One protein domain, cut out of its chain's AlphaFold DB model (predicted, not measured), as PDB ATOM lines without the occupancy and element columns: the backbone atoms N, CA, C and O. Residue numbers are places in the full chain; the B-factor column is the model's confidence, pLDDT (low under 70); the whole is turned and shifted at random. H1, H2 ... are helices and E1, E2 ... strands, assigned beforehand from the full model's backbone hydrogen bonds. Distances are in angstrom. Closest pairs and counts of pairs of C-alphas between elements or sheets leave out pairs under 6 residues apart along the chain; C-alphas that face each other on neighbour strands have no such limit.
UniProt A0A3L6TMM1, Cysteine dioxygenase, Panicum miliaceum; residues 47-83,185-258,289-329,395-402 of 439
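AT A GLANCE: This is residues 47 to 83, 185 to 258, 289 to 329 and 395 to 402 of the 439 residues of the protein "Cysteine dioxygenase" of Panicum miliaceum (UniProt A0A3L6TMM1). Two sheets stand face to face as a sandwich, their strands crossed at 44 degrees, and the wider, twisted sheet is covered on its far side by helices H1 to H4, while the four-stranded sheet has no named helix on it. The sandwich is a jelly roll, one long hairpin wound over both sheets, and H5 lies out at one end of the whole. The printed part has 160 residues, with five named helices followed along the chain by ten named strands, a mixed class of helices and strands. One sheet runs E7 E4 E9 E2 E1 E10 and is mixed; the other runs E3 E8 E5 E6 and is antiparallel throughout. The whole is compact and rounded, with a radius of gyration of the C-alphas of 15.1 A and spans of 44 by 32 by 30 A.

IN THESE COORDINATES: H1, residues 47 to 61, begins at C-alpha 47 at (77.077, -2.794, 62.627) and is 21.5 A long. H2, residues 71 to 81, is 15.2 A long. After a cut come H3, residues 185 to 188, H4, residues 190 to 199 and 14.0 A long, and H5, residues 202 to 205. E1, residues 211 to 218, begins at (63.652, -23.450, 59.305) and is 19.5 A long; E2, residues 223 to 229, is 18.9 A long. E3 is residues 234 to 238, and E4, residues 244 to 251, is 22.3 A long. E5, residues 253 to 258, ends at a second cut, after which E6 is residues 289 to 293. E7 is residues 299 to 301, E8 residues 309 to 314, and E9, residues 318 to 325, is 22.7 A long. After a third cut E10, residues 399 to 401, ends at (61.892, -17.820, 52.780).

HOW THE PARTS SIT: In the six-stranded sheet E9 and E2 are antiparallel, with N 227 and O 320 at 2.8 A. On the other side of E9, E4 is antiparallel to it, with N 248 and O 321 at 2.8 A, and E7 is antiparallel to E4, with N 299 and O 247 at 2.8 A. E1 and E2 form a hairpin, with N 214 and O 226 at 2.9 A; edge strand E10 is parallel to E1, with N 213 and O 400 at 2.8 A. In the other sheet E3 and E8 pair through N 235 and O 312 at 2.9 A, E8 and E5 through N 255 and O 313 at 2.8 A, and E5 and E6 through N 292 and O 254 at 2.8 A. The facing parts of the two sheets are 9.7 A apart centre to centre. The nested pairs of the jelly roll are E2 with E9, E3 with E8, E4 with E7 and E5 with E6. H2 is on the six-stranded sheet at a height over the sheet of 10.3 A, along the strands, over E4 and only just over E7, with 3 of its 11 C-alphas there. H4 is on the same face at a height of 9.7 A, over E2 and E1, slantwise to E1 at 51 degrees on the local plane. H1, H3 and H5 only graze that sheet. H1 and H2 are a helical hairpin and touch, closest at the C-alphas of Ala 61 and Asp 73, 5.3 A, at a shallow tilt of 17 degrees, opposite ways. H1 touches H3 with residues 47 to 51 alone, closest at the C-alphas of Pro 47 and Asp 187, 4.2 A. Each O i to N i+4 pair of H1, H2 and H4 is within hydrogen-bond range; H3 and H5 are too short for such a pair.

THE WHOLE: The C-alphas of Asp 72 and Arg 205 are the two farthest apart, at 45.8 A. Residues 84 to 184, 259 to 288 and 330 to 394 are not printed, with gaps between C-alphas of 14.6 A, 6.7 A and 20.8 A. Of the links that are printed whole, H1 to H2 and E7 to E8 are short, the others are tight, and there is no long one. The mean pLDDT of the printed part is 93.1, and residues 47, 48 and 83 are under 70.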
ATOM      1  N   PRO A  47      77.643  -1.555  63.168       57.84
ATOM      2  CA  PRO A  47      77.077  -2.794  62.627       57.84
ATOM      3  C   PRO A  47      77.023  -2.812  61.095       57.84
ATOM      4  O   PRO A  47      77.333  -3.818  60.454       57.84
ATOM      5  N   ALA A  48      76.713  -1.661  60.485       66.06
ATOM      6  CA  ALA A  48      76.748  -1.502  59.034       66.06
ATOM      7  C   ALA A  48      78.170  -1.710  58.484       66.06
ATOM      8  O   ALA A  48      78.345  -2.374  57.461       66.06
ATOM      9  N   LEU A  49      79.190  -1.207  59.189       82.25
ATOM     10  CA  LEU A  49      80.593  -1.356  58.801       82.25
ATOM     11  C   LEU A  49      81.065  -2.821  58.832       82.25
ATOM     12  O   LEU A  49      81.848  -3.223  57.973       82.25
ATOM     13  N   ALA A  50      80.597  -3.637  59.782       87.94
ATOM     14  CA  ALA A  50      80.943  -5.058  59.846       87.94
ATOM     15  C   ALA A  50      80.409  -5.841  58.632       87.94
ATOM     16  O   ALA A  50      81.173  -6.549  57.968       87.94
ATOM     17  N   LEU A  51      79.131  -5.649  58.280       91.75
ATOM     18  CA  LEU A  51      78.528  -6.267  57.096       91.75
ATOM     19  C   LEU A  51      79.141  -5.739  55.788       91.75
ATOM     20  O   LEU A  51      79.453  -6.526  54.896       91.75
ATOM     21  N   GLN A  52      79.403  -4.433  55.682       92.44
ATOM     22  CA  GLN A  52      80.089  -3.847  54.523       92.44
ATOM     23  C   GLN A  52      81.503  -4.419  54.335       92.44
ATOM     24  O   GLN A  52      81.877  -4.758  53.211       92.44
ATOM     25  N   ARG A  53      82.276  -4.592  55.420       93.81
ATOM     26  CA  ARG A  53      83.608  -5.223  55.379       93.81
ATOM     27  C   ARG A  53      83.537  -6.676  54.913       93.81
ATOM     28  O   ARG A  53      84.362  -7.065  54.089       93.81
ATOM     29  N   LEU A  54      82.549  -7.449  55.377       95.44
ATOM     30  CA  LEU A  54      82.321  -8.815  54.897       95.44
ATOM     31  C   LEU A  54      82.034  -8.822  53.390       95.44
ATOM     32  O   LEU A  54      82.749  -9.475  52.637       95.44
ATOM     33  N   LEU A  55      81.056  -8.035  52.930       96.06
ATOM     34  CA  LEU A  55      80.682  -7.968  51.512       96.06
ATOM     35  C   LEU A  55      81.843  -7.501  50.615       96.06
ATOM     36  O   LEU A  55      81.983  -7.994  49.496       96.06
ATOM     37  N   ALA A  56      82.692  -6.586  51.091       96.06
ATOM     38  CA  ALA A  56      83.894  -6.155  50.377       96.06
ATOM     39  C   ALA A  56      84.956  -7.267  50.283       96.06
ATOM     40  O   ALA A  56      85.540  -7.459  49.216       96.06
ATOM     41  N   ALA A  57      85.175  -8.032  51.358       96.50
ATOM     42  CA  ALA A  57      86.076  -9.185  51.343       96.50
ATOM     43  C   ALA A  57      85.562 -10.289  50.400       96.50
ATOM     44  O   ALA A  57      86.310 -10.758  49.543       96.50
ATOM     45  N   CYS A  58      84.271 -10.626  50.465       97.50
ATOM     46  CA  CYS A  58      83.643 -11.620  49.591       97.50
ATOM     47  C   CYS A  58      83.744 -11.252  48.100       97.50
ATOM     48  O   CYS A  58      84.050 -12.114  47.281       97.50
ATOM     49  N   ARG A  59      83.573  -9.970  47.740       96.69
ATOM     50  CA  ARG A  59      83.750  -9.473  46.358       96.69
ATOM     51  C   ARG A  59      85.184  -9.593  45.826       96.69
ATOM     52  O   ARG A  59      85.362  -9.584  44.613       96.69
ATOM     53  N   ARG A  60      86.193  -9.673  46.703       95.81
ATOM     54  CA  ARG A  60      87.600  -9.906  46.327       95.81
ATOM     55  C   ARG A  60      87.915 -11.403  46.218       95.81
ATOM     56  O   ARG A  60      88.578 -11.818  45.269       95.81
ATOM     57  N   ALA A  61      87.397 -12.169  47.177       96.50
ATOM     58  CA  ALA A  61      87.609 -13.600  47.352       96.50
ATOM     59  C   ALA A  61      86.951 -14.459  46.260       96.50
ATOM     60  O   ALA A  61      87.595 -15.312  45.657       96.50
ATOM     61  N   PHE A  62      85.657 -14.243  46.007       96.69
ATOM     62  CA  PHE A  62      84.861 -15.115  45.147       96.69
ATOM     63  C   PHE A  62      84.825 -14.601  43.709       96.69
ATOM     64  O   PHE A  62      84.259 -13.541  43.420       96.69
ATOM     65  N   ARG A  63      85.400 -15.376  42.784       92.94
ATOM     66  CA  ARG A  63      85.529 -15.000  41.366       92.94
ATOM     67  C   ARG A  63      84.527 -15.697  40.441       92.94
ATOM     68  O   ARG A  63      84.439 -15.324  39.277       92.94
ATOM     69  N   GLY A  64      83.734 -16.626  40.976       87.06
ATOM     70  CA  GLY A  64      82.688 -17.368  40.267       87.06
ATOM     71  C   GLY A  64      82.826 -18.886  40.445       87.06
ATOM     72  O   GLY A  64      83.659 -19.338  41.239       87.06
ATOM     73  N   PRO A  65      82.017 -19.684  39.725       87.38
ATOM     74  CA  PRO A  65      82.124 -21.141  39.718       87.38
ATOM     75  C   PRO A  65      83.524 -21.636  39.335       87.38
ATOM     76  O   PRO A  65      84.216 -21.004  38.540       87.38
ATOM     77  N   GLY A  66      83.942 -22.765  39.914       84.81
ATOM     78  CA  GLY A  66      85.268 -23.346  39.675       84.81
ATOM     79  C   GLY A  66      86.436 -22.570  40.300       84.81
ATOM     80  O   GLY A  66      87.585 -22.863  39.981       84.81
ATOM     81  N   THR A  67      86.178 -21.590  41.176       89.75
ATOM     82  CA  THR A  67      87.231 -20.833  41.877       89.75
ATOM     83  C   THR A  67      87.161 -21.035  43.389       89.75
ATOM     84  O   THR A  67      86.103 -20.887  43.998       89.75
ATOM     85  N   VAL A  68      88.308 -21.347  43.998       95.19
ATOM     86  CA  VAL A  68      88.495 -21.373  45.456       95.19
ATOM     87  C   VAL A  68      89.195 -20.069  45.869       95.19
ATOM     88  O   VAL A  68      90.158 -19.680  45.201       95.19
ATOM     89  N   PRO A  69      88.744 -19.366  46.927       96.62
ATOM     90  CA  PRO A  69      89.422 -18.172  47.431       96.62
ATOM     91  C   PRO A  69      90.885 -18.417  47.827       96.62
ATOM     92  O   PRO A  69      91.232 -19.485  48.333       96.62
ATOM     93  N   ALA A  70      91.740 -17.406  47.656       96.69
ATOM     94  CA  ALA A  70      93.132 -17.469  48.101       96.69
ATOM     95  C   ALA A  70      93.231 -17.543  49.645       96.69
ATOM     96  O   ALA A  70      92.349 -17.007  50.319       96.69
ATOM     97  N   PRO A  71      94.297 -18.126  50.232       95.38
ATOM     98  CA  PRO A  71      94.445 -18.234  51.689       95.38
ATOM     99  C   PRO A  71      94.261 -16.901  52.435       95.38
ATOM    100  O   PRO A  71      93.452 -16.831  53.354       95.38
ATOM    101  N   ASP A  72      94.886 -15.818  51.969       95.56
ATOM    102  CA  ASP A  72      94.749 -14.469  52.542       95.56
ATOM    103  C   ASP A  72      93.303 -13.923  52.488       95.56
ATOM    104  O   ASP A  72      92.881 -13.128  53.334       95.56
ATOM    105  N   ASP A  73      92.520 -14.342  51.488       95.94
ATOM    106  CA  ASP A  73      91.102 -13.998  51.357       95.94
ATOM    107  C   ASP A  73      90.242 -14.826  52.323       95.94
ATOM    108  O   ASP A  73      89.342 -14.277  52.968       95.94
ATOM    109  N   VAL A  74      90.553 -16.120  52.474       95.56
ATOM    110  CA  VAL A  74      89.942 -17.004  53.477       95.56
ATOM    111  C   VAL A  74      90.199 -16.460  54.879       95.56
ATOM    112  O   VAL A  74      89.248 -16.286  55.641       95.56
ATOM    113  N   ASP A  75      91.444 -16.128  55.215       93.00
ATOM    114  CA  ASP A  75      91.810 -15.637  56.542       93.00
ATOM    115  C   ASP A  75      91.254 -14.239  56.834       93.00
ATOM    116  O   ASP A  75      90.852 -13.977  57.971       93.00
ATOM    117  N   LEU A  76      91.096 -13.362  55.832       93.25
ATOM    118  CA  LEU A  76      90.366 -12.108  56.039       93.25
ATOM    119  C   LEU A  76      88.883 -12.355  56.356       93.25
ATOM    120  O   LEU A  76      88.353 -11.742  57.284       93.25
ATOM    121  N   ILE A  77      88.201 -13.234  55.616       95.06
ATOM    122  CA  ILE A  77      86.780 -13.530  55.866       95.06
ATOM    123  C   ILE A  77      86.619 -14.243  57.221       95.06
ATOM    124  O   ILE A  77      85.768 -13.844  58.022       95.06
ATOM    125  N   ARG A  78      87.493 -15.206  57.551       93.19
ATOM    126  CA  ARG A  78      87.571 -15.830  58.887       93.19
ATOM    127  C   ARG A  78      87.845 -14.800  59.986       93.19
ATOM    128  O   ARG A  78      87.243 -14.901  61.049       93.19
ATOM    129  N   GLY A  79      88.682 -13.791  59.740       90.69
ATOM    130  CA  GLY A  79      88.993 -12.714  60.686       90.69
ATOM    131  C   GLY A  79      87.880 -11.672  60.875       90.69
ATOM    132  O   GLY A  79      87.833 -11.016  61.914       90.69
ATOM    133  N   ILE A  80      86.972 -11.521  59.903       92.69
ATOM    134  CA  ILE A  80      85.760 -10.689  60.021       92.69
ATOM    135  C   ILE A  80      84.652 -11.452  60.762       92.69
ATOM    136  O   ILE A  80      83.975 -10.885  61.621       92.69
ATOM    137  N   LEU A  81      84.472 -12.738  60.450       92.19
ATOM    138  CA  LEU A  81      83.427 -13.576  61.040       92.19
ATOM    139  C   LEU A  81      83.792 -14.098  62.441       92.19
ATOM    140  O   LEU A  81      82.945 -14.130  63.330       92.19
ATOM    141  N   GLY A  82      85.019 -14.562  62.651       80.00
ATOM    142  CA  GLY A  82      85.445 -15.305  63.840       80.00
ATOM    143  C   GLY A  82      86.267 -14.505  64.851       80.00
ATOM    144  O   GLY A  82      86.484 -13.298  64.750       80.00
ATOM    145  N   TYR A  83      86.761 -15.216  65.857       60.44
ATOM    146  CA  TYR A  83      87.854 -14.794  66.711       60.44
ATOM    147  C   TYR A  83      89.135 -15.349  66.084       60.44
ATOM    148  O   TYR A  83      89.274 -16.548  65.876       60.44
ATOM    149  N   PRO A 185      75.267 -10.765  66.085       91.44
ATOM    150  CA  PRO A 185      73.831 -10.772  65.766       91.44
ATOM    151  C   PRO A 185      73.275  -9.424  65.274       91.44
ATOM    152  O   PRO A 185      72.401  -9.371  64.408       91.44
ATOM    153  N   GLU A 186      73.768  -8.332  65.846       91.00
ATOM    154  CA  GLU A 186      73.414  -6.946  65.545       91.00
ATOM    155  C   GLU A 186      73.765  -6.522  64.108       91.00
ATOM    156  O   GLU A 186      72.970  -5.819  63.473       91.00
ATOM    157  N   ASP A 187      74.879  -7.023  63.568       90.88
ATOM    158  CA  ASP A 187      75.430  -6.675  62.246       90.88
ATOM    159  C   ASP A 187      74.600  -7.229  61.081       90.88
ATOM    160  O   ASP A 187      74.654  -6.721  59.964       90.88
ATOM    161  N   VAL A 188      73.792  -8.256  61.356       90.81
ATOM    162  CA  VAL A 188      72.800  -8.824  60.428       90.81
ATOM    163  C   VAL A 188      71.360  -8.483  60.830       90.81
ATOM    164  O   VAL A 188      70.408  -9.065  60.312       90.81
ATOM    165  N   HIS A 189      71.186  -7.561  61.784       91.31
ATOM    166  CA  HIS A 189      69.895  -7.148  62.344       91.31
ATOM    167  C   HIS A 189      69.027  -8.322  62.842       91.31
ATOM    168  O   HIS A 189      67.805  -8.335  62.663       91.31
ATOM    169  N   LEU A 190      69.643  -9.317  63.496       92.56
ATOM    170  CA  LEU A 190      69.001 -10.591  63.851       92.56
ATOM    171  C   LEU A 190      67.701 -10.435  64.657       92.56
ATOM    172  O   LEU A 190      66.779 -11.235  64.504       92.56
ATOM    173  N   SER A 191      67.590  -9.400  65.491       92.44
ATOM    174  CA  SER A 191      66.367  -9.084  66.241       92.44
ATOM    175  C   SER A 191      65.186  -8.728  65.326       92.44
ATOM    176  O   SER A 191      64.069  -9.191  65.564       92.44
ATOM    177  N   ALA A 192      65.424  -7.981  64.243       92.00
ATOM    178  CA  ALA A 192      64.413  -7.652  63.241       92.00
ATOM    179  C   ALA A 192      64.031  -8.880  62.401       92.00
ATOM    180  O   ALA A 192      62.842  -9.127  62.196       92.00
ATOM    181  N   LEU A 193      65.017  -9.694  61.995       92.44
ATOM    182  CA  LEU A 193      64.784 -10.957  61.279       92.44
ATOM    183  C   LEU A 193      63.946 -11.936  62.117       92.44
ATOM    184  O   LEU A 193      62.957 -12.485  61.637       92.44
ATOM    185  N   THR A 194      64.296 -12.098  63.396       92.75
ATOM    186  CA  THR A 194      63.590 -12.977  64.343       92.75
ATOM    187  C   THR A 194      62.159 -12.500  64.582       92.75
ATOM    188  O   THR A 194      61.233 -13.313  64.582       92.75
ATOM    189  N   LYS A 195      61.949 -11.183  64.729       93.44
ATOM    190  CA  LYS A 195      60.606 -10.608  64.844       93.44
ATOM    191  C   LYS A 195      59.780 -10.862  63.581       93.44
ATOM    192  O   LYS A 195      58.683 -11.395  63.689       93.44
ATOM    193  N   ALA A 196      60.301 -10.548  62.397       92.06
ATOM    194  CA  ALA A 196      59.580 -10.747  61.139       92.06
ATOM    195  C   ALA A 196      59.263 -12.236  60.876       92.06
ATOM    196  O   ALA A 196      58.168 -12.571  60.422       92.06
ATOM    197  N   ALA A 197      60.167 -13.148  61.252       91.31
ATOM    198  CA  ALA A 197      59.919 -14.586  61.221       91.31
ATOM    199  C   ALA A 197      58.787 -15.017  62.175       91.31
ATOM    200  O   ALA A 197      57.967 -15.857  61.797       91.31
ATOM    201  N   ALA A 198      58.692 -14.435  63.375       90.50
ATOM    202  CA  ALA A 198      57.590 -14.682  64.306       90.50
ATOM    203  C   ALA A 198      56.256 -14.083  63.814       90.50
ATOM    204  O   ALA A 198      55.234 -14.776  63.822       90.50
ATOM    205  N   ASP A 199      56.278 -12.838  63.327       91.50
ATOM    206  CA  ASP A 199      55.113 -12.099  62.824       91.50
ATOM    207  C   ASP A 199      54.504 -12.752  61.564       91.50
ATOM    208  O   ASP A 199      53.291 -12.688  61.364       91.50
ATOM    209  N   SER A 200      55.302 -13.477  60.763       89.94
ATOM    210  CA  SER A 200      54.807 -14.313  59.650       89.94
ATOM    211  C   SER A 200      53.781 -15.375  60.087       89.94
ATOM    212  O   SER A 200      52.981 -15.864  59.285       89.94
ATOM    213  N   GLY A 201      53.828 -15.784  61.361       87.38
ATOM    214  CA  GLY A 201      53.004 -16.846  61.921       87.38
ATOM    215  C   GLY A 201      53.286 -18.249  61.370       87.38
ATOM    216  O   GLY A 201      52.552 -19.168  61.734       87.38
ATOM    217  N   VAL A 202      54.316 -18.458  60.532       86.44
ATOM    218  CA  VAL A 202      54.563 -19.746  59.847       86.44
ATOM    219  C   VAL A 202      54.682 -20.918  60.828       86.44
ATOM    220  O   VAL A 202      54.018 -21.940  60.653       86.44
ATOM    221  N   GLN A 203      55.405 -20.717  61.935       86.38
ATOM    222  CA  GLN A 203      55.595 -21.712  62.998       86.38
ATOM    223  C   GLN A 203      54.278 -22.101  63.694       86.38
ATOM    224  O   GLN A 203      54.121 -23.231  64.137       86.38
ATOM    225  N   ARG A 204      53.292 -21.189  63.764       85.38
ATOM    226  CA  ARG A 204      51.966 -21.462  64.358       85.38
ATOM    227  C   ARG A 204      51.032 -22.227  63.415       85.38
ATOM    228  O   ARG A 204      50.016 -22.748  63.861       85.38
ATOM    229  N   ARG A 205      51.342 -22.276  62.114       84.88
ATOM    230  CA  ARG A 205      50.526 -22.927  61.067       84.88
ATOM    231  C   ARG A 205      51.005 -24.344  60.724       84.88
ATOM    232  O   ARG A 205      50.505 -24.943  59.771       84.88
ATOM    233  N   ARG A 206      51.999 -24.869  61.444       82.31
ATOM    234  CA  ARG A 206      52.714 -26.109  61.119       82.31
ATOM    235  C   ARG A 206      52.883 -26.987  62.356       82.31
ATOM    236  O   ARG A 206      53.004 -26.494  63.469       82.31
ATOM    237  N   ARG A 207      52.849 -28.308  62.149       79.06
ATOM    238  CA  ARG A 207      52.953 -29.321  63.222       79.06
ATOM    239  C   ARG A 207      54.393 -29.719  63.561       79.06
ATOM    240  O   ARG A 207      54.606 -30.420  64.542       79.06
ATOM    241  N   ARG A 208      55.359 -29.314  62.737       79.88
ATOM    242  CA  ARG A 208      56.800 -29.498  62.943       79.88
ATOM    243  C   ARG A 208      57.476 -28.124  62.867       79.88
ATOM    244  O   ARG A 208      56.942 -27.265  62.159       79.88
ATOM    245  N   PRO A 209      58.603 -27.898  63.564       83.25
ATOM    246  CA  PRO A 209      59.328 -26.640  63.448       83.25
ATOM    247  C   PRO A 209      59.862 -26.471  62.022       83.25
ATOM    248  O   PRO A 209      60.410 -27.414  61.458       83.25
ATOM    249  N   ILE A 210      59.707 -25.278  61.448       91.62
ATOM    250  CA  ILE A 210      60.237 -24.939  60.121       91.62
ATOM    251  C   ILE A 210      61.505 -24.107  60.272       91.62
ATOM    252  O   ILE A 210      61.589 -23.248  61.148       91.62
ATOM    253  N   ILE A 211      62.473 -24.311  59.385       95.56
ATOM    254  CA  ILE A 211      63.652 -23.450  59.305       95.56
ATOM    255  C   ILE A 211      63.283 -22.222  58.472       95.56
ATOM    256  O   ILE A 211      62.902 -22.347  57.307       95.56
ATOM    257  N   THR A 212      63.382 -21.029  59.053       96.19
ATOM    258  CA  THR A 212      63.239 -19.788  58.281       96.19
ATOM    259  C   THR A 212      64.600 -19.426  57.701       96.19
ATOM    260  O   THR A 212      65.573 -19.379  58.445       96.19
ATOM    261  N   ARG A 213      64.685 -19.132  56.405       95.38
ATOM    262  CA  ARG A 213      65.897 -18.596  55.766       95.38
ATOM    263  C   ARG A 213      65.634 -17.197  55.211       95.38
ATOM    264  O   ARG A 213      64.492 -16.868  54.902       95.38
ATOM    265  N   THR A 214      66.675 -16.383  55.093       95.12
ATOM    266  CA  THR A 214      66.608 -15.070  54.440       95.12
ATOM    267  C   THR A 214      67.931 -14.752  53.758       95.12
ATOM    268  O   THR A 214      69.000 -14.950  54.336       95.12
ATOM    269  N   THR A 215      67.869 -14.215  52.544       95.00
ATOM    270  CA  THR A 215      69.060 -13.769  51.806       95.00
ATOM    271  C   THR A 215      69.366 -12.304  52.135       95.00
ATOM    272  O   THR A 215      68.541 -11.429  51.887       95.00
ATOM    273  N   ILE A 216      70.550 -12.030  52.693       94.00
ATOM    274  CA  ILE A 216      71.061 -10.671  52.955       94.00
ATOM    275  C   ILE A 216      71.707 -10.095  51.691       94.00
ATOM    276  O   ILE A 216      71.530  -8.919  51.377       94.00
ATOM    277  N   HIS A 217      72.447 -10.922  50.951       94.94
ATOM    278  CA  HIS A 217      73.073 -10.543  49.687       94.94
ATOM    279  C   HIS A 217      73.098 -11.722  48.714       94.94
ATOM    280  O   HIS A 217      73.226 -12.871  49.131       94.94
ATOM    281  N   GLY A 218      73.031 -11.438  47.415       94.12
ATOM    282  CA  GLY A 218      73.200 -12.434  46.365       94.12
ATOM    283  C   GLY A 218      73.697 -11.800  45.071       94.12
ATOM    284  O   GLY A 218      73.182 -10.773  44.631       94.12
ATOM    285  N   CYS A 219      74.700 -12.426  44.466       93.56
ATOM    286  CA  CYS A 219      75.191 -12.153  43.120       93.56
ATOM    287  C   CYS A 219      75.666 -13.472  42.483       93.56
ATOM    288  O   CYS A 219      75.639 -14.514  43.132       93.56
ATOM    289  N   ALA A 220      76.130 -13.443  41.230       92.75
ATOM    290  CA  ALA A 220      76.625 -14.643  40.544       92.75
ATOM    291  C   ALA A 220      77.836 -15.310  41.237       92.75
ATOM    292  O   ALA A 220      78.038 -16.513  41.093       92.75
ATOM    293  N   ASN A 221      78.627 -14.544  41.999       95.06
ATOM    294  CA  ASN A 221      79.871 -15.025  42.603       95.06
ATOM    295  C   ASN A 221      79.694 -15.542  44.035       95.06
ATOM    296  O   ASN A 221      80.428 -16.438  44.436       95.06
ATOM    297  N   PHE A 222      78.768 -14.970  44.810       97.12
ATOM    298  CA  PHE A 222      78.482 -15.403  46.178       97.12
ATOM    299  C   PHE A 222      77.110 -14.931  46.675       97.12
ATOM    300  O   PHE A 222      76.546 -13.947  46.180       97.12
ATOM    301  N   SER A 223      76.604 -15.602  47.706       96.50
ATOM    302  CA  SER A 223      75.450 -15.185  48.501       96.50
ATOM    303  C   SER A 223      75.783 -15.142  49.995       96.50
ATOM    304  O   SER A 223      76.768 -15.717  50.455       96.50
ATOM    305  N   VAL A 224      74.968 -14.405  50.749       97.19
ATOM    306  CA  VAL A 224      75.024 -14.295  52.210       97.19
ATOM    307  C   VAL A 224      73.619 -14.557  52.736       97.19
ATOM    308  O   VAL A 224      72.694 -13.804  52.419       97.19
ATOM    309  N   VAL A 225      73.451 -15.628  53.507       96.50
ATOM    310  CA  VAL A 225      72.153 -16.169  53.933       96.50
ATOM    311  C   VAL A 225      72.144 -16.341  55.449       96.50
ATOM    312  O   VAL A 225      73.130 -16.784  56.028       96.50
ATOM    313  N   VAL A 226      71.029 -16.008  56.101       97.56
ATOM    314  CA  VAL A 226      70.799 -16.336  57.517       97.56
ATOM    315  C   VAL A 226      69.697 -17.379  57.636       97.56
ATOM    316  O   VAL A 226      68.585 -17.176  57.146       97.56
ATOM    317  N   PHE A 227      70.000 -18.465  58.341       97.88
ATOM    318  CA  PHE A 227      69.055 -19.497  58.750       97.88
ATOM    319  C   PHE A 227      68.687 -19.317  60.226       97.88
ATOM    320  O   PHE A 227      69.557 -19.233  61.093       97.88
ATOM    321  N   LEU A 228      67.390 -19.300  60.517       97.75
ATOM    322  CA  LEU A 228      66.814 -19.329  61.858       97.75
ATOM    323  C   LEU A 228      66.248 -20.730  62.101       97.75
ATOM    324  O   LEU A 228      65.238 -21.116  61.502       97.75
ATOM    325  N   LEU A 229      66.905 -21.488  62.974       97.44
ATOM    326  CA  LEU A 229      66.537 -22.857  63.320       97.44
ATOM    327  C   LEU A 229      65.828 -22.849  64.685       97.44
ATOM    328  O   LEU A 229      66.438 -22.449  65.678       97.44
ATOM    329  N   PRO A 230      64.559 -23.283  64.785       95.81
ATOM    330  CA  PRO A 230      63.934 -23.569  66.076       95.81
ATOM    331  C   PRO A 230      64.645 -24.714  66.831       95.81
ATOM    332  O   PRO A 230      65.325 -25.523  66.196       95.81
ATOM    333  N   PRO A 231      64.436 -24.865  68.155       96.00
ATOM    334  CA  PRO A 231      64.914 -26.034  68.894       96.00
ATOM    335  C   PRO A 231      64.417 -27.341  68.260       96.00
ATOM    336  O   PRO A 231      63.240 -27.461  67.913       96.00
ATOM    337  N   GLY A 232      65.309 -28.317  68.113       94.25
ATOM    338  CA  GLY A 232      65.042 -29.606  67.474       94.25
ATOM    339  C   GLY A 232      64.957 -29.571  65.943       94.25
ATOM    340  O   GLY A 232      64.732 -30.617  65.337       94.25
ATOM    341  N   ALA A 233      65.128 -28.412  65.296       95.31
ATOM    342  CA  ALA A 233      65.192 -28.338  63.839       95.31
ATOM    343  C   ALA A 233      66.530 -28.882  63.311       95.31
ATOM    344  O   ALA A 233      67.581 -28.716  63.934       95.31
ATOM    345  N   VAL A 234      66.480 -29.522  62.142       95.56
ATOM    346  CA  VAL A 234      67.627 -30.190  61.518       95.56
ATOM    347  C   VAL A 234      67.781 -29.698  60.086       95.56
ATOM    348  O   VAL A 234      66.839 -29.800  59.302       95.56
ATOM    349  N   ILE A 235      68.976 -29.223  59.738       96.62
ATOM    350  CA  ILE A 235      69.450 -29.222  58.353       96.62
ATOM    351  C   ILE A 235      70.125 -30.591  58.161       96.62
ATOM    352  O   ILE A 235      71.108 -30.864  58.859       96.62
ATOM    353  N   PRO A 236      69.564 -31.496  57.331       96.81
ATOM    354  CA  PRO A 236      70.095 -32.847  57.148       96.81
ATOM    355  C   PRO A 236      71.511 -32.837  56.568       96.81
ATOM    356  O   PRO A 236      72.009 -31.793  56.152       96.81
ATOM    357  N   LEU A 237      72.153 -34.004  56.530       97.44
ATOM    358  CA  LEU A 237      73.463 -34.135  55.903       97.44
ATOM    359  C   LEU A 237      73.342 -33.846  54.397       97.44
ATOM    360  O   LEU A 237      72.551 -34.494  53.713       97.44
ATOM    361  N   HIS A 238      74.083 -32.853  53.911       96.69
ATOM    362  CA  HIS A 238      74.064 -32.392  52.519       96.69
ATOM    363  C   HIS A 238      75.432 -31.836  52.107       96.69
ATOM    364  O   HIS A 238      76.213 -31.455  52.982       96.69
ATOM    365  N   ASP A 239      75.712 -31.807  50.803       96.12
ATOM    366  CA  ASP A 239      76.956 -31.301  50.207       96.12
ATOM    367  C   ASP A 239      76.885 -29.829  49.737       96.12
ATOM    368  O   ASP A 239      75.840 -29.160  49.746       96.12
ATOM    369  N   HIS A 240      78.047 -29.327  49.307       95.44
ATOM    370  CA  HIS A 240      78.222 -28.016  48.677       95.44
ATOM    371  C   HIS A 240      79.085 -28.160  47.401       95.44
ATOM    372  O   HIS A 240      80.285 -27.851  47.432       95.44
ATOM    373  N   PRO A 241      78.522 -28.664  46.278       93.31
ATOM    374  CA  PRO A 241      79.299 -29.082  45.108       93.31
ATOM    375  C   PRO A 241      80.059 -27.933  44.432       93.31
ATOM    376  O   PRO A 241      79.468 -26.992  43.901       93.31
ATOM    377  N   GLY A 242      81.393 -28.014  44.420       93.12
ATOM    378  CA  GLY A 242      82.246 -26.993  43.795       93.12
ATOM    379  C   GLY A 242      82.267 -25.643  44.528       93.12
ATOM    380  O   GLY A 242      82.650 -24.637  43.930       93.12
ATOM    381  N   MET A 243      81.847 -25.602  45.797       95.69
ATOM    382  CA  MET A 243      81.666 -24.374  46.578       95.69
ATOM    383  C   MET A 243      82.649 -24.266  47.748       95.69
ATOM    384  O   MET A 243      83.059 -25.257  48.346       95.69
ATOM    385  N   THR A 244      82.992 -23.030  48.110       97.62
ATOM    386  CA  THR A 244      83.600 -22.694  49.406       97.62
ATOM    387  C   THR A 244      82.549 -21.983  50.253       97.62
ATOM    388  O   THR A 244      81.937 -21.016  49.787       97.62
ATOM    389  N   VAL A 245      82.333 -22.443  51.489       97.94
ATOM    390  CA  VAL A 245      81.312 -21.886  52.391       97.94
ATOM    391  C   VAL A 245      81.907 -21.540  53.747       97.94
ATOM    392  O   VAL A 245      82.580 -22.356  54.373       97.94
ATOM    393  N   PHE A 246      81.621 -20.325  54.214       98.00
ATOM    394  CA  PHE A 246      81.955 -19.851  55.555       98.00
ATOM    395  C   PHE A 246      80.672 -19.845  56.386       98.00
ATOM    396  O   PHE A 246      79.748 -19.107  56.050       98.00
ATOM    397  N   SER A 247      80.618 -20.634  57.459       97.31
ATOM    398  CA  SER A 247      79.425 -20.787  58.302       97.31
ATOM    399  C   SER A 247      79.692 -20.321  59.729       97.31
ATOM    400  O   SER A 247      80.676 -20.729  60.351       97.31
ATOM    401  N   LYS A 248      78.826 -19.459  60.271       96.38
ATOM    402  CA  LYS A 248      78.954 -18.905  61.624       96.38
ATOM    403  C   LYS A 248      77.658 -19.022  62.421       96.38
ATOM    404  O   LYS A 248      76.641 -18.428  62.073       96.38
ATOM    405  N   LEU A 249      77.742 -19.660  63.586       97.19
ATOM    406  CA  LEU A 249      76.700 -19.607  64.609       97.19
ATOM    407  C   LEU A 249      76.712 -18.232  65.308       97.19
ATOM    408  O   LEU A 249      77.615 -17.916  66.085       97.19
ATOM    409  N   LEU A 250      75.706 -17.405  65.019       96.19
ATOM    410  CA  LEU A 250      75.508 -16.086  65.633       96.19
ATOM    411  C   LEU A 250      74.792 -16.177  66.986       96.19
ATOM    412  O   LEU A 250      75.063 -15.386  67.885       96.19
ATOM    413  N   LEU A 251      73.866 -17.129  67.130       96.94
ATOM    414  CA  LEU A 251      73.020 -17.286  68.315       96.94
ATOM    415  C   LEU A 251      72.760 -18.766  68.605       96.94
ATOM    416  O   LEU A 251      72.539 -19.537  67.674       96.94
ATOM    417  N   GLY A 252      72.690 -19.119  69.891       97.88
ATOM    418  CA  GLY A 252      72.242 -20.429  70.366       97.88
ATOM    419  C   GLY A 252      73.352 -21.471  70.495       97.88
ATOM    420  O   GLY A 252      74.535 -21.137  70.590       97.88
ATOM    421  N   SER A 253      72.957 -22.742  70.519       98.38
ATOM    422  CA  SER A 253      73.844 -23.901  70.435       98.38
ATOM    423  C   SER A 253      73.242 -24.994  69.556       98.38
ATOM    424  O   SER A 253      72.059 -25.321  69.683       98.38
ATOM    425  N   LEU A 254      74.066 -25.569  68.685       98.06
ATOM    426  CA  LEU A 254      73.707 -26.657  67.780       98.06
ATOM    427  C   LEU A 254      74.820 -27.703  67.727       98.06
ATOM    428  O   LEU A 254      75.972 -27.402  68.017       98.06
ATOM    429  N   HIS A 255      74.462 -28.919  67.349       98.50
ATOM    430  CA  HIS A 255      75.401 -29.993  67.071       98.50
ATOM    431  C   HIS A 255      75.756 -29.994  65.578       98.50
ATOM    432  O   HIS A 255      74.863 -29.838  64.734       98.50
ATOM    433  N   VAL A 256      77.041 -30.164  65.257       97.94
ATOM    434  CA  VAL A 256      77.564 -30.273  63.889       97.94
ATOM    435  C   VAL A 256      78.231 -31.623  63.696       97.94
ATOM    436  O   VAL A 256      79.172 -31.958  64.415       97.94
ATOM    437  N   THR A 257      77.811 -32.329  62.651       97.12
ATOM    438  CA  THR A 257      78.514 -33.499  62.113       97.12
ATOM    439  C   THR A 257      78.917 -33.181  60.673       97.12
ATOM    440  O   THR A 257      78.062 -32.762  59.889       97.12
ATOM    441  N   SER A 258      80.189 -33.336  60.301       97.44
ATOM    442  CA  SER A 258      80.651 -33.090  58.926       97.44
ATOM    443  C   SER A 258      81.731 -34.057  58.451       97.44
ATOM    444  O   SER A 258      82.504 -34.603  59.242       97.44
ATOM    445  N   ASP A 289      82.594 -33.578  64.684       95.50
ATOM    446  CA  ASP A 289      81.499 -34.157  65.464       95.50
ATOM    447  C   ASP A 289      81.530 -33.433  66.817       95.50
ATOM    448  O   ASP A 289      82.405 -33.698  67.648       95.50
ATOM    449  N   ALA A 290      80.725 -32.374  66.955       96.06
ATOM    450  CA  ALA A 290      80.838 -31.441  68.077       96.06
ATOM    451  C   ALA A 290      79.586 -30.586  68.314       96.06
ATOM    452  O   ALA A 290      78.952 -30.091  67.381       96.06
ATOM    453  N   ASP A 291      79.324 -30.290  69.587       97.69
ATOM    454  CA  ASP A 291      78.388 -29.243  69.995       97.69
ATOM    455  C   ASP A 291      79.064 -27.865  69.915       97.69
ATOM    456  O   ASP A 291      80.052 -27.592  70.603       97.69
ATOM    457  N   LEU A 292      78.509 -26.967  69.101       96.19
ATOM    458  CA  LEU A 292      78.919 -25.568  68.997       96.19
ATOM    459  C   LEU A 292      77.939 -24.663  69.745       96.19
ATOM    460  O   LEU A 292      76.726 -24.880  69.743       96.19
ATOM    461  N   ARG A 293      78.460 -23.597  70.357       97.19
ATOM    462  CA  ARG A 293      77.678 -22.610  71.111       97.19
ATOM    463  C   ARG A 293      78.181 -21.200  70.833       97.19
ATOM    464  O   ARG A 293      79.376 -20.945  70.923       97.19
ATOM    465  N   ALA A 294      77.266 -20.277  70.553       94.50
ATOM    466  CA  ALA A 294      77.597 -18.871  70.365       94.50
ATOM    467  C   ALA A 294      78.054 -18.207  71.690       94.50
ATOM    468  O   ALA A 294      77.449 -18.468  72.739       94.50
ATOM    469  N   PRO A 295      79.056 -17.308  71.656       92.25
ATOM    470  CA  PRO A 295      79.859 -16.938  70.489       92.25
ATOM    471  C   PRO A 295      80.943 -17.983  70.172       92.25
ATOM    472  O   PRO A 295      81.698 -18.384  71.053       92.25
ATOM    473  N   CYS A 296      81.063 -18.361  68.898       89.38
ATOM    474  CA  CYS A 296      82.144 -19.213  68.398       89.38
ATOM    475  C   CYS A 296      82.731 -18.680  67.081       89.38
ATOM    476  O   CYS A 296      82.243 -17.699  66.496       89.38
ATOM    477  N   ASP A 297      83.780 -19.352  66.619       90.50
ATOM    478  CA  ASP A 297      84.428 -19.094  65.337       90.50
ATOM    479  C   ASP A 297      83.593 -19.567  64.147       90.50
ATOM    480  O   ASP A 297      82.596 -20.275  64.299       90.50
ATOM    481  N   ALA A 298      84.001 -19.135  62.953       93.44
ATOM    482  CA  ALA A 298      83.420 -19.601  61.707       93.44
ATOM    483  C   ALA A 298      84.058 -20.929  61.267       93.44
ATOM    484  O   ALA A 298      85.289 -21.059  61.187       93.44
ATOM    485  N   LEU A 299      83.207 -21.892  60.923       95.56
ATOM    486  CA  LEU A 299      83.597 -23.045  60.125       95.56
ATOM    487  C   LEU A 299      83.858 -22.584  58.687       95.56
ATOM    488  O   LEU A 299      83.238 -21.629  58.214       95.56
ATOM    489  N   VAL A 300      84.774 -23.259  57.995       97.06
ATOM    490  CA  VAL A 300      84.994 -23.079  56.556       97.06
ATOM    491  C   VAL A 300      85.146 -24.452  55.925       97.06
ATOM    492  O   VAL A 300      85.978 -25.235  56.380       97.06
ATOM    493  N   LEU A 301      84.347 -24.708  54.893       97.00
ATOM    494  CA  LEU A 301      84.473 -25.861  54.007       97.00
ATOM    495  C   LEU A 301      84.848 -25.394  52.598       97.00
ATOM    496  O   LEU A 301      84.532 -24.275  52.188       97.00
ATOM    497  N   PHE A 302      85.516 -26.278  51.875       97.12
ATOM    498  CA  PHE A 302      85.972 -26.149  50.495       97.12
ATOM    499  C   PHE A 302      85.310 -27.253  49.645       97.12
ATOM    500  O   PHE A 302      84.668 -28.139  50.215       97.12
ATOM    501  N   PRO A 303      85.483 -27.279  48.308       95.19
ATOM    502  CA  PRO A 303      84.843 -28.286  47.452       95.19
ATOM    503  C   PRO A 303      85.160 -29.747  47.818       95.19
ATOM    504  O   PRO A 303      84.325 -30.621  47.615       95.19
ATOM    505  N   GLU A 304      86.350 -30.007  48.369       93.31
ATOM    506  CA  GLU A 304      86.867 -31.362  48.644       93.31
ATOM    507  C   GLU A 304      87.411 -31.537  50.078       93.31
ATOM    508  O   GLU A 304      87.932 -32.599  50.421       93.31
ATOM    509  N   SER A 305      87.346 -30.504  50.930       94.69
ATOM    510  CA  SER A 305      87.919 -30.564  52.286       94.69
ATOM    511  C   SER A 305      87.252 -29.626  53.297       94.69
ATOM    512  O   SER A 305      86.643 -28.621  52.932       94.69
ATOM    513  N   GLY A 306      87.409 -29.920  54.591       95.00
ATOM    514  CA  GLY A 306      86.917 -29.077  55.693       95.00
ATOM    515  C   GLY A 306      85.506 -29.429  56.180       95.00
ATOM    516  O   GLY A 306      84.976 -28.763  57.068       95.00
ATOM    517  N   GLY A 307      84.924 -30.505  55.654       96.31
ATOM    518  CA  GLY A 307      83.581 -30.979  55.955       96.31
ATOM    519  C   GLY A 307      82.573 -30.534  54.906       96.31
ATOM    520  O   GLY A 307      81.575 -29.927  55.288       96.31
ATOM    521  N   ASN A 308      82.842 -30.789  53.616       96.81
ATOM    522  CA  ASN A 308      81.938 -30.381  52.527       96.81
ATOM    523  C   ASN A 308      80.522 -30.952  52.710       96.81
ATOM    524  O   ASN A 308      79.548 -30.229  52.522       96.81
ATOM    525  N   MET A 309      80.407 -32.207  53.155       97.31
ATOM    526  CA  MET A 309      79.130 -32.789  53.554       97.31
ATOM    527  C   MET A 309      78.886 -32.492  55.032       97.31
ATOM    528  O   MET A 309      79.618 -33.001  55.881       97.31
ATOM    529  N   HIS A 310      77.861 -31.709  55.377       97.69
ATOM    530  CA  HIS A 310      77.587 -31.359  56.778       97.69
ATOM    531  C   HIS A 310      76.107 -31.393  57.188       97.69
ATOM    532  O   HIS A 310      75.195 -31.260  56.374       97.69
ATOM    533  N   ARG A 311      75.879 -31.609  58.487       97.56
ATOM    534  CA  ARG A 311      74.576 -31.719  59.150       97.56
ATOM    535  C   ARG A 311      74.543 -30.798  60.364       97.56
ATOM    536  O   ARG A 311      75.476 -30.815  61.166       97.56
ATOM    537  N   LEU A 312      73.452 -30.049  60.534       98.00
ATOM    538  CA  LEU A 312      73.260 -29.122  61.655       98.00
ATOM    539  C   LEU A 312      71.991 -29.492  62.435       98.00
ATOM    540  O   LEU A 312      70.902 -29.540  61.862       98.00
ATOM    541  N   VAL A 313      72.112 -29.733  63.744       97.56
ATOM    542  CA  VAL A 313      70.994 -30.101  64.636       97.56
ATOM    543  C   VAL A 313      70.871 -29.069  65.755       97.56
ATOM    544  O   VAL A 313      71.722 -28.988  66.636       97.56
ATOM    545  N   ALA A 314      69.817 -28.254  65.737       98.00
ATOM    546  CA  ALA A 314      69.652 -27.146  66.674       98.00
ATOM    547  C   ALA A 314      69.208 -27.624  68.069       98.00
ATOM    548  O   ALA A 314      68.087 -28.100  68.241       98.00
ATOM    549  N   ALA A 315      70.066 -27.476  69.086       97.62
ATOM    550  CA  ALA A 315      69.732 -27.832  70.470       97.62
ATOM    551  C   ALA A 315      68.916 -26.724  71.165       97.62
ATOM    552  O   ALA A 315      68.026 -27.008  71.965       97.62
ATOM    553  N   THR A 316      69.168 -25.459  70.821       98.12
ATOM    554  CA  THR A 316      68.317 -24.309  71.180       98.12
ATOM    555  C   THR A 316      67.698 -23.689  69.929       98.12
ATOM    556  O   THR A 316      67.910 -24.166  68.819       98.12
ATOM    557  N   ALA A 317      66.969 -22.578  70.075       97.44
ATOM    558  CA  ALA A 317      66.790 -21.673  68.947       97.44
ATOM    559  C   ALA A 317      68.175 -21.155  68.521       97.44
ATOM    560  O   ALA A 317      68.957 -20.744  69.385       97.44
ATOM    561  N   CYS A 318      68.472 -21.201  67.226       98.38
ATOM    562  CA  CYS A 318      69.773 -20.855  66.667       98.38
ATOM    563  C   CYS A 318      69.645 -19.909  65.475       98.38
ATOM    564  O   CYS A 318      68.652 -19.940  64.744       98.38
ATOM    565  N   ALA A 319      70.689 -19.112  65.256       98.12
ATOM    566  CA  ALA A 319      70.866 -18.337  64.036       98.12
ATOM    567  C   ALA A 319      72.237 -18.640  63.435       98.12
ATOM    568  O   ALA A 319      73.255 -18.459  64.107       98.12
ATOM    569  N   VAL A 320      72.250 -19.096  62.186       98.12
ATOM    570  CA  VAL A 320      73.457 -19.424  61.421       98.12
ATOM    571  C   VAL A 320      73.550 -18.465  60.241       98.12
ATOM    572  O   VAL A 320      72.557 -18.240  59.555       98.12
ATOM    573  N   LEU A 321      74.724 -17.876  60.041       97.69
ATOM    574  CA  LEU A 321      75.071 -17.042  58.898       97.69
ATOM    575  C   LEU A 321      76.016 -17.828  57.992       97.69
ATOM    576  O   LEU A 321      77.129 -18.138  58.417       97.69
ATOM    577  N   ASP A 322      75.593 -18.065  56.756       97.88
ATOM    578  CA  ASP A 322      76.397 -18.725  55.734       97.88
ATOM    579  C   ASP A 322      76.751 -17.745  54.612       97.88
ATOM    580  O   ASP A 322      75.907 -16.994  54.114       97.88
ATOM    581  N   VAL A 323      78.015 -17.770  54.198       97.88
ATOM    582  CA  VAL A 323      78.520 -17.101  52.995       97.88
ATOM    583  C   VAL A 323      78.918 -18.186  52.006       97.88
ATOM    584  O   VAL A 323      79.878 -18.910  52.269       97.88
ATOM    585  N   LEU A 324      78.196 -18.296  50.892       96.75
ATOM    586  CA  LEU A 324      78.351 -19.377  49.916       96.75
ATOM    587  C   LEU A 324      78.904 -18.829  48.598       96.75
ATOM    588  O   LEU A 324      78.315 -17.901  48.042       96.75
ATOM    589  N   GLY A 325      80.000 -19.393  48.086       95.31
ATOM    590  CA  GLY A 325      80.598 -18.978  46.813       95.31
ATOM    591  C   GLY A 325      81.121 -20.151  45.968       95.31
ATOM    592  O   GLY A 325      82.013 -20.862  46.437       95.31
ATOM    593  N   PRO A 326      80.619 -20.346  44.729       93.25
ATOM    594  CA  PRO A 326      79.415 -19.714  44.170       93.25
ATOM    595  C   PRO A 326      78.147 -20.067  44.977       93.25
ATOM    596  O   PRO A 326      78.179 -20.967  45.814       93.25
ATOM    597  N   PRO A 327      77.000 -19.412  44.731       89.88
ATOM    598  CA  PRO A 327      75.710 -19.920  45.189       89.88
ATOM    599  C   PRO A 327      75.335 -21.230  44.474       89.88
ATOM    600  O   PRO A 327      75.787 -21.484  43.352       89.88
ATOM    601  N   TYR A 328      74.427 -22.003  45.074       83.62
ATOM    602  CA  TYR A 328      73.672 -23.047  44.371       83.62
ATOM    603  C   TYR A 328      72.898 -22.464  43.173       83.62
ATOM    604  O   TYR A 328      72.396 -21.336  43.231       83.62
ATOM    605  N   THR A 329      72.766 -23.245  42.103       79.81
ATOM    606  CA  THR A 329      71.957 -22.951  40.901       79.81
ATOM    607  C   THR A 329      71.343 -24.260  40.381       79.81
ATOM    608  O   THR A 329      71.647 -25.312  40.918       79.81
ATOM    609  N   LYS A 395      61.407 -35.415  53.132       85.25
ATOM    610  CA  LYS A 395      60.036 -34.873  53.005       85.25
ATOM    611  C   LYS A 395      59.669 -33.939  54.161       85.25
ATOM    612  O   LYS A 395      58.779 -33.106  54.042       85.25
ATOM    613  N   GLU A 396      60.381 -34.077  55.271       83.81
ATOM    614  CA  GLU A 396      60.293 -33.286  56.489       83.81
ATOM    615  C   GLU A 396      61.007 -31.927  56.379       83.81
ATOM    616  O   GLU A 396      60.772 -31.057  57.219       83.81
ATOM    617  N   LEU A 397      61.875 -31.730  55.376       88.00
ATOM    618  CA  LEU A 397      62.682 -30.518  55.212       88.00
ATOM    619  C   LEU A 397      61.889 -29.393  54.531       88.00
ATOM    620  O   LEU A 397      62.131 -29.026  53.375       88.00
ATOM    621  N   GLU A 398      60.946 -28.813  55.270       86.19
ATOM    622  CA  GLU A 398      60.335 -27.533  54.917       86.19
ATOM    623  C   GLU A 398      61.228 -26.359  55.363       86.19
ATOM    624  O   GLU A 398      61.598 -26.240  56.533       86.19
ATOM    625  N   MET A 399      61.525 -25.451  54.427       92.06
ATOM    626  CA  MET A 399      62.145 -24.151  54.702       92.06
ATOM    627  C   MET A 399      61.202 -23.027  54.269       92.06
ATOM    628  O   MET A 399      60.567 -23.121  53.218       92.06
ATOM    629  N   TYR A 400      61.137 -21.951  55.052       93.00
ATOM    630  CA  TYR A 400      60.367 -20.747  54.737       93.00
ATOM    631  C   TYR A 400      61.309 -19.595  54.373       93.00
ATOM    632  O   TYR A 400      62.130 -19.194  55.194       93.00
ATOM    633  N   GLU A 401      61.191 -19.052  53.160       93.12
ATOM    634  CA  GLU A 401      61.892 -17.820  52.780       93.12
ATOM    635  C   GLU A 401      61.181 -16.616  53.413       93.12
ATOM    636  O   GLU A 401      60.021 -16.326  53.107       93.12
ATOM    637  N   LEU A 402      61.885 -15.902  54.285       89.75
ATOM    638  CA  LEU A 402      61.456 -14.607  54.786       89.75
ATOM    639  C   LEU A 402      61.784 -13.542  53.732       89.75
ATOM    640  O   LEU A 402      62.938 -13.363  53.352       89.75
TER     641      LEU A 402